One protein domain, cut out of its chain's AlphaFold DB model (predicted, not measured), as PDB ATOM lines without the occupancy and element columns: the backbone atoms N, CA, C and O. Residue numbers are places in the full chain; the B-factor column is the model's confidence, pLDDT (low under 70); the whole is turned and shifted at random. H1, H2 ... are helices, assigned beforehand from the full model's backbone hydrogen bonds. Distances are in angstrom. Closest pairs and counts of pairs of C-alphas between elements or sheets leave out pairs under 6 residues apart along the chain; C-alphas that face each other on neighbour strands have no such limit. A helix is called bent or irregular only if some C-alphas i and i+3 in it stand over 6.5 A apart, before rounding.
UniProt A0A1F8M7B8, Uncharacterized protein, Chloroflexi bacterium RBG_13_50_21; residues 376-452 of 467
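What this domain is: This is residues 376 to 452 of the 467 residues of an uncharacterized protein of Chloroflexi bacterium RBG_13_50_21 (UniProt A0A1F8M7B8). Two long helices, H1 and H3, run side by side in opposite directions, and the shorter H2 crosses one end of the rod they make. The printed part has 77 residues with three named helices in the order H1, H2, H3 and no named strand; it is all helix and loose, with a radius of gyration of the C-alphas of 15.8 A and spans of 52 by 23 by 16 A.

Where its parts are: Find C-alpha 376 at (-21.187, -10.053, 40.271); from there H1 runs to residue 402, 38.5 A, irregular, with C-alphas 376 and 379 7.0 A apart, and a kink of 43 degrees near residue 396. H2 is residues 411 to 426, 23.3 A. H3, residues 428 to 451, 34.5 A, ends at (-25.160, -3.181, 34.634).

How they stand to each other: Look at Pro 380 and Leu 446, the closest C-alphas of H1 and H3, 5.5 A apart: these helices touch at a shallow tilt of 11 degrees, opposite ways. H1 touches H2 with residues 394 to 402 alone, about perpendicular at 76 degrees; the closest C-alphas, Thr 402 and Leu 416, are 6.7 A apart. H2 and H3 are close but not clearly touching, C-alphas 423 and 431 being closest at 7.6 A. Every O i to N i+4 pair is within hydrogen-bond range in H2 and H3, and 19 of 23 in H1.

The domain as a whole: The C-alphas farthest apart, Ser 409 and Lys 452, are 51.6 A apart. The printed part has no cut; H1 to H2 is a short link, H2 to H3 a tight one. Look for pLDDT under 70 at residues 376, 407 to 408 and 451 to 452.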
ATOM      1  N   LYS A 376     -21.492 -11.061  41.304       67.69
ATOM      2  CA  LYS A 376     -21.187 -10.053  40.271       67.69
ATOM      3  C   LYS A 376     -20.044  -9.111  40.635       67.69
ATOM      4  O   LYS A 376     -19.487  -8.464  39.746       67.69
ATOM      5  N   ILE A 377     -19.752  -8.981  41.920       80.38
ATOM      6  CA  ILE A 377     -18.844  -7.983  42.487       80.38
ATOM      7  C   ILE A 377     -17.523  -8.634  42.924       80.38
ATOM      8  O   ILE A 377     -16.478  -7.999  42.819       80.38
ATOM      9  N   GLU A 378     -17.558  -9.902  43.338       82.38
ATOM     10  CA  GLU A 378     -16.414 -10.664  43.848       82.38
ATOM     11  C   GLU A 378     -15.215 -10.648  42.887       82.38
ATOM     12  O   GLU A 378     -14.190 -10.046  43.203       82.38
ATOM     13  N   ASN A 379     -15.354 -11.212  41.682       83.19
ATOM     14  CA  ASN A 379     -14.260 -11.271  40.704       83.19
ATOM     15  C   ASN A 379     -13.645  -9.890  40.368       83.19
ATOM     16  O   ASN A 379     -12.424  -9.760  40.466       83.19
ATOM     17  N   PRO A 380     -14.416  -8.843  39.993       83.44
ATOM     18  CA  PRO A 380     -13.835  -7.531  39.708       83.44
ATOM     19  C   PRO A 380     -13.177  -6.857  40.920       83.44
ATOM     20  O   PRO A 380     -12.122  -6.247  40.745       83.44
ATOM     21  N   ILE A 381     -13.724  -6.985  42.137       86.56
ATOM     22  CA  ILE A 381     -13.077  -6.418  43.334       86.56
ATOM     23  C   ILE A 381     -11.790  -7.175  43.682       86.56
ATOM     24  O   ILE A 381     -10.781  -6.531  43.972       86.56
ATOM     25  N   LEU A 382     -11.773  -8.509  43.589       89.12
ATOM     26  CA  LEU A 382     -10.559  -9.303  43.805       89.12
ATOM     27  C   LEU A 382      -9.444  -8.918  42.820       89.12
ATOM     28  O   LEU A 382      -8.297  -8.759  43.237       89.12
ATOM     29  N   CYS A 383      -9.769  -8.682  41.544       88.31
ATOM     30  CA  CYS A 383      -8.799  -8.173  40.570       88.31
ATOM     31  C   CYS A 383      -8.248  -6.789  40.956       88.31
ATOM     32  O   CYS A 383      -7.034  -6.592  40.906       88.31
ATOM     33  N   ILE A 384      -9.102  -5.847  41.375       89.44
ATOM     34  CA  ILE A 384      -8.670  -4.500  41.799       89.44
ATOM     35  C   ILE A 384      -7.748  -4.582  43.023       89.44
ATOM     36  O   ILE A 384      -6.687  -3.957  43.028       89.44
ATOM     37  N   LEU A 385      -8.115  -5.378  44.034       90.38
ATOM     38  CA  LEU A 385      -7.302  -5.577  45.238       90.38
ATOM     39  C   LEU A 385      -5.946  -6.216  44.914       90.38
ATOM     40  O   LEU A 385      -4.927  -5.778  45.447       90.38
ATOM     41  N   LEU A 386      -5.909  -7.201  44.012       92.31
ATOM     42  CA  LEU A 386      -4.672  -7.850  43.581       92.31
ATOM     43  C   LEU A 386      -3.753  -6.879  42.820       92.31
ATOM     44  O   LEU A 386      -2.557  -6.831  43.102       92.31
ATOM     45  N   ILE A 387      -4.293  -6.062  41.909       89.38
ATOM     46  CA  ILE A 387      -3.515  -5.043  41.178       89.38
ATOM     47  C   ILE A 387      -2.976  -3.975  42.143       89.38
ATOM     48  O   ILE A 387      -1.807  -3.604  42.048       89.38
ATOM     49  N   ALA A 388      -3.788  -3.520  43.103       87.81
ATOM     50  CA  ALA A 388      -3.358  -2.565  44.123       87.81
ATOM     51  C   ALA A 388      -2.255  -3.144  45.031       87.81
ATOM     52  O   ALA A 388      -1.253  -2.472  45.286       87.81
ATOM     53  N   ALA A 389      -2.392  -4.404  45.462       89.00
ATOM     54  CA  ALA A 389      -1.391  -5.096  46.271       89.00
ATOM     55  C   ALA A 389      -0.070  -5.315  45.513       89.00
ATOM     56  O   ALA A 389       0.998  -5.103  46.086       89.00
ATOM     57  N   LEU A 390      -0.119  -5.673  44.223       87.94
ATOM     58  CA  LEU A 390       1.076  -5.783  43.378       87.94
ATOM     59  C   LEU A 390       1.738  -4.419  43.140       87.94
ATOM     60  O   LEU A 390       2.957  -4.309  43.263       87.94
ATOM     61  N   GLY A 391       0.957  -3.373  42.856       85.81
ATOM     62  CA  GLY A 391       1.472  -2.012  42.682       85.81
ATOM     63  C   GLY A 391       2.174  -1.491  43.940       85.81
ATOM     64  O   GLY A 391       3.297  -0.988  43.860       85.81
ATOM     65  N   TRP A 392       1.565  -1.684  45.113       86.69
ATOM     66  CA  TRP A 392       2.180  -1.377  46.409       86.69
ATOM     67  C   TRP A 392       3.427  -2.233  46.675       86.69
ATOM     68  O   TRP A 392       4.468  -1.715  47.082       86.69
ATOM     69  N   GLY A 393       3.349  -3.539  46.407       85.06
ATOM     70  CA  GLY A 393       4.457  -4.476  46.581       85.06
ATOM     71  C   GLY A 393       5.688  -4.098  45.758       85.06
ATOM     72  O   GLY A 393       6.792  -4.115  46.290       85.06
ATOM     73  N   LEU A 394       5.503  -3.689  44.501       83.50
ATOM     74  CA  LEU A 394       6.594  -3.290  43.604       83.50
ATOM     75  C   LEU A 394       7.177  -1.904  43.920       83.50
ATOM     76  O   LEU A 394       8.372  -1.702  43.727       83.50
ATOM     77  N   THR A 395       6.363  -0.954  44.391       80.12
ATOM     78  CA  THR A 395       6.799   0.445  44.597       80.12
ATOM     79  C   THR A 395       7.270   0.750  46.020       80.12
ATOM     80  O   THR A 395       8.232   1.495  46.189       80.12
ATOM     81  N   ALA A 396       6.625   0.176  47.041       82.00
ATOM     82  CA  ALA A 396       6.904   0.435  48.457       82.00
ATOM     83  C   ALA A 396       7.381  -0.816  49.217       82.00
ATOM     84  O   ALA A 396       8.229  -0.711  50.102       82.00
ATOM     85  N   GLY A 397       6.873  -2.003  48.870       81.50
ATOM     86  CA  GLY A 397       7.276  -3.263  49.510       81.50
ATOM     87  C   GLY A 397       8.700  -3.698  49.148       81.50
ATOM     88  O   GLY A 397       9.482  -4.059  50.025       81.50
ATOM     89  N   LEU A 398       9.055  -3.625  47.866       81.69
ATOM     90  CA  LEU A 398      10.343  -4.068  47.334       81.69
ATOM     91  C   LEU A 398      11.564  -3.347  47.945       81.69
ATOM     92  O   LEU A 398      12.454  -4.055  48.421       81.69
ATOM     93  N   PRO A 399      11.617  -1.997  48.040       79.81
ATOM     94  CA  PRO A 399      12.730  -1.307  48.703       79.81
ATOM     95  C   PRO A 399      12.816  -1.587  50.215       79.81
ATOM     96  O   PRO A 399      13.888  -1.478  50.806       79.81
ATOM     97  N   LEU A 400      11.708  -1.974  50.854       81.88
ATOM     98  CA  LEU A 400      11.687  -2.351  52.271       81.88
ATOM     99  C   LEU A 400      12.236  -3.778  52.468       81.88
ATOM    100  O   LEU A 400      13.001  -4.031  53.399       81.88
ATOM    101  N   LEU A 401      11.912  -4.697  51.552       77.75
ATOM    102  CA  LEU A 401      12.401  -6.081  51.561       77.75
ATOM    103  C   LEU A 401      13.885  -6.200  51.179       77.75
ATOM    104  O   LEU A 401      14.584  -7.021  51.769       77.75
ATOM    105  N   THR A 402      14.394  -5.380  50.253       72.81
ATOM    106  CA  THR A 402      15.834  -5.349  49.917       72.81
ATOM    107  C   THR A 402      16.696  -4.824  51.068       72.81
ATOM    108  O   THR A 402      17.834  -5.266  51.233       72.81
ATOM    109  N   GLY A 403      16.155  -3.933  51.905       73.31
ATOM    110  CA  GLY A 403      16.809  -3.457  53.129       73.31
ATOM    111  C   GLY A 403      16.807  -4.458  54.294       73.31
ATOM    112  O   GLY A 403      17.563  -4.280  55.250       73.31
ATOM    113  N   ALA A 404      15.989  -5.514  54.244       80.19
ATOM    114  CA  ALA A 404      15.843  -6.464  55.343       80.19
ATOM    115  C   ALA A 404      16.971  -7.514  55.360       80.19
ATOM    116  O   ALA A 404      17.186  -8.249  54.394       80.19
ATOM    117  N   SER A 405      17.649  -7.651  56.504       70.44
ATOM    118  CA  SER A 405      18.795  -8.562  56.691       70.44
ATOM    119  C   SER A 405      18.493 -10.035  56.389       70.44
ATOM    120  O   SER A 405      19.384 -10.768  55.969       70.44
ATOM    121  N   ALA A 406      17.234 -10.462  56.525       72.12
ATOM    122  CA  ALA A 406      16.786 -11.823  56.225       72.12
ATOM    123  C   ALA A 406      16.910 -12.228  54.738       72.12
ATOM    124  O   ALA A 406      16.920 -13.421  54.442       72.12
ATOM    125  N   PHE A 407      17.014 -11.269  53.808       66.62
ATOM    126  CA  PHE A 407      17.065 -11.529  52.359       66.62
ATOM    127  C   PHE A 407      18.435 -11.225  51.722       66.62
ATOM    128  O   PHE A 407      18.576 -11.281  50.501       66.62
ATOM    129  N   GLN A 408      19.461 -10.946  52.532       69.31
ATOM    130  CA  GLN A 408      20.796 -10.523  52.074       69.31
ATOM    131  C   GLN A 408      21.730 -11.669  51.636       69.31
ATOM    132  O   GLN A 408      22.907 -11.425  51.382       69.31
ATOM    133  N   SER A 409      21.244 -12.911  51.548       72.56
ATOM    134  CA  SER A 409      22.065 -14.056  51.133       72.56
ATOM    135  C   SER A 409      21.301 -15.075  50.288       72.56
ATOM    136  O   SER A 409      20.204 -15.500  50.653       72.56
ATOM    137  N   GLY A 410      21.939 -15.548  49.215       79.06
ATOM    138  CA  GLY A 410      21.471 -16.670  48.399       79.06
ATOM    139  C   GLY A 410      20.545 -16.274  47.246       79.06
ATOM    140  O   GLY A 410      20.520 -15.133  46.789       79.06
ATOM    141  N   THR A 411      19.763 -17.242  46.764       77.69
ATOM    142  CA  THR A 411      18.844 -17.073  45.628       77.69
ATOM    143  C   THR A 411      17.799 -15.951  45.758       77.69
ATOM    144  O   THR A 411      17.553 -15.318  44.729       77.69
ATOM    145  N   PRO A 412      17.195 -15.620  46.928       77.56
ATOM    146  CA  PRO A 412      16.213 -14.532  46.979       77.56
ATOM    147  C   PRO A 412      16.835 -13.163  46.679       77.56
ATOM    148  O   PRO A 412      16.179 -12.331  46.059       77.56
ATOM    149  N   GLN A 413      18.107 -12.945  47.031       78.56
ATOM    150  CA  GLN A 413      18.800 -11.681  46.778       78.56
ATOM    151  C   GLN A 413      18.906 -11.382  45.274       78.56
ATOM    152  O   GLN A 413      18.618 -10.264  44.858       78.56
ATOM    153  N   LEU A 414      19.249 -12.391  44.460       79.12
ATOM    154  CA  LEU A 414      19.326 -12.269  42.997       79.12
ATOM    155  C   LEU A 414      17.960 -11.961  42.363       79.12
ATOM    156  O   LEU A 414      17.870 -11.214  41.390       79.12
ATOM    157  N   ILE A 415      16.891 -12.553  42.905       81.44
ATOM    158  CA  ILE A 415      15.523 -12.324  42.427       81.44
ATOM    159  C   ILE A 415      15.099 -10.888  42.749       81.44
ATOM    160  O   ILE A 415      14.623 -10.184  41.860       81.44
ATOM    161  N   LEU A 416      15.330 -10.430  43.985       81.06
ATOM    162  CA  LEU A 416      15.019  -9.063  44.405       81.06
ATOM    163  C   LEU A 416      15.839  -8.020  43.629       81.06
ATOM    164  O   LEU A 416      15.263  -7.030  43.187       81.06
ATOM    165  N   SER A 417      17.141  -8.239  43.403       79.00
ATOM    166  CA  SER A 417      17.979  -7.295  42.646       79.00
ATOM    167  C   SER A 417      17.563  -7.185  41.178       79.00
ATOM    168  O   SER A 417      17.526  -6.084  40.634       79.00
ATOM    169  N   ASN A 418      17.198  -8.305  40.543       82.75
ATOM    170  CA  ASN A 418      16.675  -8.289  39.177       82.75
ATOM    171  C   ASN A 418      15.320  -7.572  39.110       82.75
ATOM    172  O   ASN A 418      15.106  -6.757  38.216       82.75
ATOM    173  N   LEU A 419      14.417  -7.824  40.066       82.88
ATOM    174  CA  LEU A 419      13.118  -7.149  40.110       82.88
ATOM    175  C   LEU A 419      13.274  -5.634  40.329       82.88
ATOM    176  O   LEU A 419      12.617  -4.855  39.644       82.88
ATOM    177  N   GLN A 420      14.187  -5.223  41.215       81.25
ATOM    178  CA  GLN A 420      14.530  -3.819  41.458       81.25
ATOM    179  C   GLN A 420      15.074  -3.153  40.183       81.25
ATOM    180  O   GLN A 420      14.602  -2.085  39.811       81.25
ATOM    181  N   TYR A 421      15.971  -3.822  39.447       83.69
ATOM    182  CA  TYR A 421      16.480  -3.327  38.161       83.69
ATOM    183  C   TYR A 421      15.360  -3.092  37.131       83.69
ATOM    184  O   TYR A 421      15.363  -2.067  36.453       83.69
ATOM    185  N   TYR A 422      14.366  -3.985  37.035       82.25
ATOM    186  CA  TYR A 422      13.201  -3.757  36.168       82.25
ATOM    187  C   TYR A 422      12.313  -2.599  36.650       82.25
ATOM    188  O   TYR A 422      11.800  -1.845  35.821       82.25
ATOM    189  N   VAL A 423      12.145  -2.427  37.966       84.19
ATOM    190  CA  VAL A 423      11.408  -1.293  38.553       84.19
ATOM    191  C   VAL A 423      12.102   0.038  38.252       84.19
ATOM    192  O   VAL A 423      11.428   0.992  37.861       84.19
ATOM    193  N   ASP A 424      13.428   0.090  38.353       81.31
ATOM    194  CA  ASP A 424      14.223   1.288  38.064       81.31
ATOM    195  C   ASP A 424      14.286   1.584  36.550       81.31
ATOM    196  O   ASP A 424      14.206   2.745  36.148       81.31
ATOM    197  N   LEU A 425      14.347   0.547  35.699       85.56
ATOM    198  CA  LEU A 425      14.323   0.665  34.231       85.56
ATOM    199  C   LEU A 425      12.993   1.231  33.706       85.56
ATOM    200  O   LEU A 425      12.989   2.065  32.802       85.56
ATOM    201  N   VAL A 426      11.864   0.759  34.245       83.44
ATOM    202  CA  VAL A 426      10.525   1.247  33.864       83.44
ATOM    203  C   VAL A 426      10.212   2.578  34.554       83.44
ATOM    204  O   VAL A 426       9.533   3.425  33.974       83.44
ATOM    205  N   GLY A 427      10.722   2.779  35.768       86.00
ATOM    206  CA  GLY A 427      10.456   3.926  36.624       86.00
ATOM    207  C   GLY A 427       9.198   3.740  37.477       86.00
ATOM    208  O   GLY A 427       8.116   3.414  36.978       86.00
ATOM    209  N   THR A 428       9.314   4.025  38.776       81.44
ATOM    210  CA  THR A 428       8.223   3.907  39.763       81.44
ATOM    211  C   THR A 428       6.973   4.702  39.379       81.44
ATOM    212  O   THR A 428       5.856   4.217  39.554       81.44
ATOM    213  N   PHE A 429       7.146   5.890  38.788       83.38
ATOM    214  CA  PHE A 429       6.048   6.720  38.284       83.38
ATOM    215  C   PHE A 429       5.253   6.023  37.169       83.38
ATOM    216  O   PHE A 429       4.024   5.990  37.217       83.38
ATOM    217  N   ASN A 430       5.935   5.407  36.200       86.25
ATOM    218  CA  ASN A 430       5.277   4.717  35.088       86.25
ATOM    219  C   ASN A 430       4.554   3.451  35.566       86.25
ATOM    220  O   ASN A 430       3.439   3.185  35.120       86.25
ATOM    221  N   LEU A 431       5.130   2.710  36.519       85.69
ATOM    222  CA  LEU A 431       4.459   1.566  37.146       85.69
ATOM    223  C   LEU A 431       3.190   1.980  37.907       85.69
ATOM    224  O   LEU A 431       2.173   1.294  37.804       85.69
ATOM    225  N   LEU A 432       3.216   3.117  38.610       84.81
ATOM    226  CA  LEU A 432       2.035   3.674  39.276       84.81
ATOM    227  C   LEU A 432       0.958   4.056  38.248       84.81
ATOM    228  O   LEU A 432      -0.198   3.665  38.407       84.81
ATOM    229  N   VAL A 433       1.330   4.740  37.160       88.44
ATOM    230  CA  VAL A 433       0.405   5.085  36.063       88.44
ATOM    231  C   VAL A 433      -0.215   3.829  35.435       88.44
ATOM    232  O   VAL A 433      -1.431   3.787  35.258       88.44
ATOM    233  N   ILE A 434       0.576   2.787  35.159       88.81
ATOM    234  CA  ILE A 434       0.082   1.508  34.616       88.81
ATOM    235  C   ILE A 434      -0.886   0.830  35.595       88.81
ATOM    236  O   ILE A 434      -1.957   0.385  35.179       88.81
ATOM    237  N   ALA A 435      -0.561   0.787  36.891       87.12
ATOM    238  CA  ALA A 435      -1.438   0.213  37.913       87.12
ATOM    239  C   ALA A 435      -2.775   0.970  38.015       87.12
ATOM    240  O   ALA A 435      -3.833   0.342  38.051       87.12
ATOM    241  N   VAL A 436      -2.753   2.308  37.982       88.81
ATOM    242  CA  VAL A 436      -3.968   3.145  37.970       88.81
ATOM    243  C   VAL A 436      -4.803   2.906  36.708       88.81
ATOM    244  O   VAL A 436      -6.025   2.797  36.801       88.81
ATOM    245  N   LEU A 437      -4.170   2.764  35.538       92.12
ATOM    246  CA  LEU A 437      -4.869   2.481  34.280       92.12
ATOM    247  C   LEU A 437      -5.531   1.091  34.310       92.12
ATOM    248  O   LEU A 437      -6.697   0.953  33.939       92.12
ATOM    249  N   LEU A 438      -4.842   0.071  34.833       91.19
ATOM    250  CA  LEU A 438      -5.410  -1.268  35.028       91.19
ATOM    251  C   LEU A 438      -6.575  -1.265  36.030       91.19
ATOM    252  O   LEU A 438      -7.611  -1.871  35.756       91.19
ATOM    253  N   VAL A 439      -6.465  -0.529  37.142       90.62
ATOM    254  CA  VAL A 439      -7.581  -0.333  38.085       90.62
ATOM    255  C   VAL A 439      -8.761   0.369  37.402       90.62
ATOM    256  O   VAL A 439      -9.899  -0.049  37.601       90.62
ATOM    257  N   ALA A 440      -8.524   1.369  36.549       89.94
ATOM    258  CA  ALA A 440      -9.584   2.025  35.780       89.94
ATOM    259  C   ALA A 440     -10.282   1.055  34.807       89.94
ATOM    260  O   ALA A 440     -11.512   1.049  34.729       89.94
ATOM    261  N   VAL A 441      -9.534   0.175  34.130       92.12
ATOM    262  CA  VAL A 441     -10.101  -0.889  33.279       92.12
ATOM    263  C   VAL A 441     -10.930  -1.881  34.105       92.12
ATOM    264  O   VAL A 441     -12.050  -2.214  33.714       92.12
ATOM    265  N   CYS A 442     -10.449  -2.307  35.277       88.19
ATOM    266  CA  CYS A 442     -11.219  -3.174  36.173       88.19
ATOM    267  C   CYS A 442     -12.459  -2.479  36.766       88.19
ATOM    268  O   CYS A 442     -13.483  -3.134  36.948       88.19
ATOM    269  N   MET A 443     -12.420  -1.165  37.005       87.12
ATOM    270  CA  MET A 443     -13.588  -0.373  37.411       87.12
ATOM    271  C   MET A 443     -14.619  -0.251  36.282       87.12
ATOM    272  O   MET A 443     -15.815  -0.403  36.527       87.12
ATOM    273  N   ILE A 444     -14.183  -0.059  35.033       87.50
ATOM    274  CA  ILE A 444     -15.070  -0.115  33.859       87.50
ATOM    275  C   ILE A 444     -15.691  -1.515  33.739       87.50
ATOM    276  O   ILE A 444     -16.901  -1.637  33.543       87.50
ATOM    277  N   TRP A 445     -14.904  -2.577  33.933       88.00
ATOM    278  CA  TRP A 445     -15.406  -3.954  33.944       88.00
ATOM    279  C   TRP A 445     -16.417  -4.205  35.075       88.00
ATOM    280  O   TRP A 445     -17.464  -4.801  34.816       88.00
ATOM    281  N   LEU A 446     -16.171  -3.691  36.286       85.06
ATOM    282  CA  LEU A 446     -17.108  -3.722  37.416       85.06
ATOM    283  C   LEU A 446     -18.430  -3.029  37.060       85.06
ATOM    284  O   LEU A 446     -19.490  -3.621  37.246       85.06
ATOM    285  N   VAL A 447     -18.384  -1.815  36.499       83.12
ATOM    286  CA  VAL A 447     -19.580  -1.063  36.072       83.12
ATOM    287  C   VAL A 447     -20.358  -1.826  34.995       83.12
ATOM    288  O   VAL A 447     -21.578  -1.975  35.101       83.12
ATOM    289  N   ILE A 448     -19.666  -2.397  34.005       79.12
ATOM    290  CA  ILE A 448     -20.286  -3.247  32.980       79.12
ATOM    291  C   ILE A 448     -20.925  -4.488  33.630       79.12
ATOM    292  O   ILE A 448     -22.068  -4.821  33.313       79.12
ATOM    293  N   ASN A 449     -20.261  -5.151  34.582       76.75
ATOM    294  CA  ASN A 449     -20.795  -6.349  35.241       76.75
ATOM    295  C   ASN A 449     -21.995  -6.042  36.160       76.75
ATOM    296  O   ASN A 449     -22.968  -6.799  36.174       76.75
ATOM    297  N   LEU A 450     -21.968  -4.902  36.857       73.31
ATOM    298  CA  LEU A 450     -23.076  -4.370  37.657       73.31
ATOM    299  C   LEU A 450     -24.290  -3.983  36.801       73.31
ATOM    300  O   LEU A 450     -25.425  -4.150  37.245       73.31
ATOM    301  N   SER A 451     -24.073  -3.520  35.564       67.25
ATOM    302  CA  SER A 451     -25.160  -3.181  34.634       67.25
ATOM    303  C   SER A 451     -25.892  -4.398  34.039       67.25
ATOM    304  O   SER A 451     -26.987  -4.247  33.484       67.25
ATOM    305  N   LYS A 452     -25.342  -5.616  34.179       65.94
ATOM    306  CA  LYS A 452     -26.019  -6.862  33.772       65.94
ATOM    307  C   LYS A 452     -27.262  -7.118  34.645       65.94
ATOM    308  O   LYS A 452     -27.195  -6.919  35.860       65.94
TER     309      LYS A 452